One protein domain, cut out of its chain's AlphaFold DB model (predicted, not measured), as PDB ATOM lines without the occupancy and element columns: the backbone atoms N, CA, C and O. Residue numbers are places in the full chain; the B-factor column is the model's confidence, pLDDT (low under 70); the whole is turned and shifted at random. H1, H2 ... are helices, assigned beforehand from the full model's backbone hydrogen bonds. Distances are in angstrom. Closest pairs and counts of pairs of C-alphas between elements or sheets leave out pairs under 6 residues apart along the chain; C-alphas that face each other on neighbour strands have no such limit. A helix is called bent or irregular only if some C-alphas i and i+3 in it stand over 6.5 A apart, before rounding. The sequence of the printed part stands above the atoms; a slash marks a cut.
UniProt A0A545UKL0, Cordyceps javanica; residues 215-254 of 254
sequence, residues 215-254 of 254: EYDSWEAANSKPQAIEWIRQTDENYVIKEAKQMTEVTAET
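AT A GLANCE: This is residues 215 to 254 of the 254 residues of a protein of Cordyceps javanica (UniProt A0A545UKL0). A short helix, H2, packs on H3, the longest helix, while another short helix, H1, sits off to one end and touches neither of them. At the other end the long link from H2 to H3 swings out as a wide loop, whose residues 234 to 240 stick out free, and folds back to the start of H3. The printed part has 40 residues with three named helices, H1, H2 and H3 in that order along the chain, and no named strand; the class is all helix, with 20 residues in the helices. The whole is only just compact, close to loose, with a radius of gyration of the C-alphas of 10.6 A, and its outline is elongated, spanning 31 by 18 by 12 A.

IN THESE COORDINATES: H3, the longest helix, has 10 residues, 244 to 253, and measures 14.6 A from first to last C-alpha. It begins with C-alpha 244 at (53.225, 102.912, 171.532) and ends with C-alpha 253 at (44.092, 113.185, 176.442). H2 is residues 228 to 232, Ala 228 to Ile 232, and is 6.2 A long. H1 is residues 219 to 223, Trp 219 to Asn 223, and is 6.1 A long, with C-alpha 219 at (58.492, 119.966, 173.498).

HOW THE PARTS SIT: H3 and H2 touch, with 6 pairs of C-alphas within 8 A. Their closest C-alphas are those of Val 250 and Ala 228, 5.4 A apart, and their centres are 10.1 A apart. H1 touches no helix: it is apart from H3 and also apart from H2, the helix that follows it in the chain. In H1 and H2 every O i to N i+4 pair is within hydrogen-bond range, and in H3 5 of 6 are. No helix is bent or irregular.

THE WHOLE: The two C-alphas farthest apart are those of Glu 220, in H1, and Asn 238, in the link from H2 to H3, at 31.2 A. The first and last printed C-alphas, of Glu 215 and Thr 254, are 19.4 A apart. The link from H1 to H2 is tight, with 4 residues, and the link from H2 to H3 is long, with 11 residues. Of the latter, residues 234 to 240 stand free. The printed part has no cut and ends at residue 254, the chain's last residue. The mean pLDDT of the printed part is 84.0, and one printed residue, Thr 254, is under 70.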
ATOM      1  N   GLU A 215      60.083 110.796 175.575       84.69
ATOM      2  CA  GLU A 215      60.458 109.523 174.948       84.69
ATOM      3  C   GLU A 215      60.292 109.552 173.421       84.69
ATOM      4  O   GLU A 215      60.988 108.817 172.717       84.69
ATOM      5  N   TYR A 216      59.380 110.384 172.899       83.25
ATOM      6  CA  TYR A 216      58.925 110.292 171.507       83.25
ATOM      7  C   TYR A 216      59.066 111.571 170.676       83.25
ATOM      8  O   TYR A 216      59.086 111.459 169.448       83.25
ATOM      9  N   ASP A 217      59.110 112.754 171.295       85.75
ATOM     10  CA  ASP A 217      59.200 114.060 170.622       85.75
ATOM     11  C   ASP A 217      59.938 115.097 171.487       85.75
ATOM     12  O   ASP A 217      60.127 114.906 172.687       85.75
ATOM     13  N   SER A 218      60.326 116.227 170.879       89.25
ATOM     14  CA  SER A 218      60.687 117.434 171.633       89.25
ATOM     15  C   SER A 218      59.438 118.223 172.030       89.25
ATOM     16  O   SER A 218      58.395 118.119 171.381       89.25
ATOM     17  N   TRP A 219      59.561 119.067 173.055       88.06
ATOM     18  CA  TRP A 219      58.492 119.966 173.498       88.06
ATOM     19  C   TRP A 219      57.912 120.810 172.353       88.06
ATOM     20  O   TRP A 219      56.697 120.894 172.191       88.06
ATOM     21  N   GLU A 220      58.768 121.393 171.511       90.50
ATOM     22  CA  GLU A 220      58.344 122.239 170.390       90.50
ATOM     23  C   GLU A 220      57.590 121.437 169.321       90.50
ATOM     24  O   GLU A 220      56.609 121.914 168.744       90.50
ATOM     25  N   ALA A 221      58.038 120.207 169.059       87.44
ATOM     26  CA  ALA A 221      57.389 119.317 168.108       87.44
ATOM     27  C   ALA A 221      56.030 118.827 168.625       87.44
ATOM     28  O   ALA A 221      55.097 118.730 167.836       87.44
ATOM     29  N   ALA A 222      55.899 118.560 169.927       85.75
ATOM     30  CA  ALA A 222      54.625 118.192 170.538       85.75
ATOM     31  C   ALA A 222      53.640 119.370 170.508       85.75
ATOM     32  O   ALA A 222      52.570 119.267 169.923       85.75
ATOM     33  N   ASN A 223      54.052 120.545 170.993       85.38
ATOM     34  CA  ASN A 223      53.185 121.722 171.110       85.38
ATOM     35  C   ASN A 223      52.716 122.319 169.762       85.38
ATOM     36  O   ASN A 223      51.839 123.178 169.734       85.38
ATOM     37  N   SER A 224      53.312 121.906 168.640       85.62
ATOM     38  CA  SER A 224      52.881 122.318 167.295       85.62
ATOM     39  C   SER A 224      51.842 121.385 166.664       85.62
ATOM     40  O   SER A 224      51.266 121.730 165.629       85.62
ATOM     41  N   LYS A 225      51.596 120.213 167.258       83.31
ATOM     42  CA  LYS A 225      50.611 119.244 166.772       83.31
ATOM     43  C   LYS A 225      49.215 119.557 167.324       83.31
ATOM     44  O   LYS A 225      49.098 120.139 168.400       83.31
ATOM     45  N   PRO A 226      48.147 119.170 166.603       82.88
ATOM     46  CA  PRO A 226      46.803 119.177 167.169       82.88
ATOM     47  C   PRO A 226      46.706 118.182 168.335       82.88
ATOM     48  O   PRO A 226      47.443 117.193 168.373       82.88
ATOM     49  N   GLN A 227      45.770 118.429 169.253       82.44
ATOM     50  CA  GLN A 227      45.505 117.523 170.372       82.44
ATOM     51  C   GLN A 227      45.116 116.131 169.857       82.44
ATOM     52  O   GLN A 227      44.394 115.982 168.864       82.44
ATOM     53  N   ALA A 228      45.567 115.097 170.559       82.75
ATOM     54  CA  ALA A 228      45.297 113.715 170.221       82.75
ATOM     55  C   ALA A 228      43.791 113.410 170.184       82.75
ATOM     56  O   ALA A 228      43.314 112.671 169.316       82.75
ATOM     57  N   ILE A 229      43.027 114.056 171.071       82.25
ATOM     58  CA  ILE A 229      41.567 113.933 171.136       82.25
ATOM     59  C   ILE A 229      40.865 114.388 169.842       82.25
ATOM     60  O   ILE A 229      39.803 113.869 169.495       82.25
ATOM     61  N   GLU A 230      41.428 115.351 169.107       85.06
ATOM     62  CA  GLU A 230      40.788 115.906 167.910       85.06
ATOM     63  C   GLU A 230      40.823 114.926 166.744       85.06
ATOM     64  O   GLU A 230      39.816 114.760 166.052       85.06
ATOM     65  N   TRP A 231      41.961 114.263 166.528       84.62
ATOM     66  CA  TRP A 231      42.098 113.314 165.429       84.62
ATOM     67  C   TRP A 231      41.480 111.958 165.773       84.62
ATOM     68  O   TRP A 231      40.845 111.363 164.905       84.62
ATOM     69  N   ILE A 232      41.575 111.483 167.026       85.69
ATOM     70  CA  ILE A 232      40.984 110.189 167.413       85.69
ATOM     71  C   ILE A 232      39.455 110.213 167.273       85.69
ATOM     72  O   ILE A 232      38.864 109.250 166.793       85.69
ATOM     73  N   ARG A 233      38.804 111.350 167.565       84.94
ATOM     74  CA  ARG A 233      37.356 111.541 167.353       84.94
ATOM     75  C   ARG A 233      36.938 111.500 165.881       84.94
ATOM     76  O   ARG A 233      35.754 111.357 165.600       84.94
ATOM     77  N   GLN A 234      37.884 111.655 164.957       87.44
ATOM     78  CA  GLN A 234      37.649 111.578 163.514       87.44
ATOM     79  C   GLN A 234      37.934 110.180 162.946       87.44
ATOM     80  O   GLN A 234      37.652 109.935 161.773       87.44
ATOM     81  N   THR A 235      38.505 109.269 163.741       86.81
ATOM     82  CA  THR A 235      38.763 107.890 163.311       86.81
ATOM     83  C   THR A 235      37.523 106.997 163.407       86.81
ATOM     84  O   THR A 235      36.570 107.307 164.116       86.81
ATOM     85  N   ASP A 236      37.527 105.896 162.649       89.75
ATOM     86  CA  ASP A 236      36.474 104.871 162.676       89.75
ATOM     87  C   ASP A 236      36.333 104.234 164.070       89.75
ATOM     88  O   ASP A 236      37.326 104.073 164.780       89.75
ATOM     89  N   GLU A 237      35.124 103.793 164.434       84.00
ATOM     90  CA  GLU A 237      34.859 103.109 165.713       84.00
ATOM     91  C   GLU A 237      35.723 101.850 165.920       84.00
ATOM     92  O   GLU A 237      35.987 101.457 167.055       84.00
ATOM     93  N   ASN A 238      36.205 101.230 164.838       88.19
ATOM     94  CA  ASN A 238      37.072 100.053 164.868       88.19
ATOM     95  C   ASN A 238      38.567 100.392 164.757       88.19
ATOM     96  O   ASN A 238      39.383  99.501 164.496       88.19
ATOM     97  N   TYR A 239      38.954 101.663 164.894       87.62
ATOM     98  CA  TYR A 239      40.354 102.059 164.827       87.62
ATOM     99  C   TYR A 239      41.153 101.461 165.990       87.62
ATOM    100  O   TYR A 239      40.821 101.623 167.163       87.62
ATOM    101  N   VAL A 240      42.246 100.773 165.655       88.31
ATOM    102  CA  VAL A 240      43.159 100.167 166.628       88.31
ATOM    103  C   VAL A 240      44.505 100.863 166.540       88.31
ATOM    104  O   VAL A 240      45.169 100.823 165.501       88.31
ATOM    105  N   ILE A 241      44.923 101.455 167.656       88.44
ATOM    106  CA  ILE A 241      46.246 102.055 167.810       88.44
ATOM    107  C   ILE A 241      47.305 100.948 167.751       88.44
ATOM    108  O   ILE A 241      47.229  99.959 168.479       88.44
ATOM    109  N   LYS A 242      48.301 101.111 166.873       88.44
ATOM    110  CA  LYS A 242      49.382 100.126 166.673       88.44
ATOM    111  C   LYS A 242      50.728 100.579 167.224       88.44
ATOM    112  O   LYS A 242      51.606  99.747 167.434       88.44
ATOM    113  N   GLU A 243      50.902 101.878 167.442       88.69
ATOM    114  CA  GLU A 243      52.166 102.466 167.873       88.69
ATOM    115  C   GLU A 243      52.100 102.882 169.343       88.69
ATOM    116  O   GLU A 243      51.152 103.540 169.771       88.69
ATOM    117  N   ALA A 244      53.136 102.544 170.116       84.88
ATOM    118  CA  ALA A 244      53.225 102.912 171.532       84.88
ATOM    119  C   ALA A 244      53.164 104.434 171.741       84.88
ATOM    120  O   ALA A 244      52.499 104.900 172.659       84.88
ATOM    121  N   LYS A 245      53.785 105.204 170.837       85.06
ATOM    122  CA  LYS A 245      53.728 106.671 170.823       85.06
ATOM    123  C   LYS A 245      52.290 107.189 170.771       85.06
ATOM    124  O   LYS A 245      51.876 107.940 171.644       85.06
ATOM    125  N   GLN A 246      51.526 106.726 169.780       84.94
ATOM    126  CA  GLN A 246      50.120 107.092 169.615       84.94
ATOM    127  C   GLN A 246      49.293 106.680 170.837       84.94
ATOM    128  O   GLN A 246      48.418 107.424 171.262       84.94
ATOM    129  N   MET A 247      49.579 105.516 171.431       85.56
ATOM    130  CA  MET A 247      48.874 105.071 172.635       85.56
ATOM    131  C   MET A 247      49.129 106.018 173.811       85.56
ATOM    132  O   MET A 247      48.189 106.375 174.515       85.56
ATOM    133  N   THR A 248      50.374 106.450 174.009       82.31
ATOM    134  CA  THR A 248      50.739 107.415 175.054       82.31
ATOM    135  C   THR A 248      50.042 108.757 174.843       82.31
ATOM    136  O   THR A 248      49.447 109.275 175.783       82.31
ATOM    137  N   GLU A 249      50.070 109.291 173.619       80.56
ATOM    138  CA  GLU A 249      49.425 110.564 173.265       80.56
ATOM    139  C   GLU A 249      47.905 110.511 173.482       80.56
ATOM    140  O   GLU A 249      47.336 111.404 174.103       80.56
ATOM    141  N   VAL A 250      47.246 109.436 173.033       81.31
ATOM    142  CA  VAL A 250      45.793 109.277 173.184       81.31
ATOM    143  C   VAL A 250      45.412 109.078 174.651       81.31
ATOM    144  O   VAL A 250      44.568 109.811 175.146       81.31
ATOM    145  N   THR A 251      46.070 108.166 175.378       78.38
ATOM    146  CA  THR A 251      45.764 107.894 176.803       78.38
ATOM    147  C   THR A 251      45.938 109.130 177.682       78.38
ATOM    148  O   THR A 251      45.292 109.255 178.717       78.38
ATOM    149  N   ALA A 252      46.836 110.039 177.303       74.56
ATOM    150  CA  ALA A 252      47.049 111.273 178.039       74.56
ATOM    151  C   ALA A 252      45.901 112.283 177.865       74.56
ATOM    152  O   ALA A 252      45.766 113.185 178.690       74.56
ATOM    153  N   GLU A 253      45.089 112.170 176.813       71.00
ATOM    154  CA  GLU A 253      44.092 113.185 176.442       71.00
ATOM    155  C   GLU A 253      42.649 112.657 176.309       71.00
ATOM    156  O   GLU A 253      41.729 113.462 176.156       71.00
ATOM    157  N   THR A 254      42.432 111.338 176.388       54.44
ATOM    158  CA  THR A 254      41.108 110.674 176.408       54.44
ATOM    159  C   THR A 254      40.755 110.132 177.782       54.44
ATOM    160  O   THR A 254      39.602 110.352 178.214       54.44
TER     161      THR A 254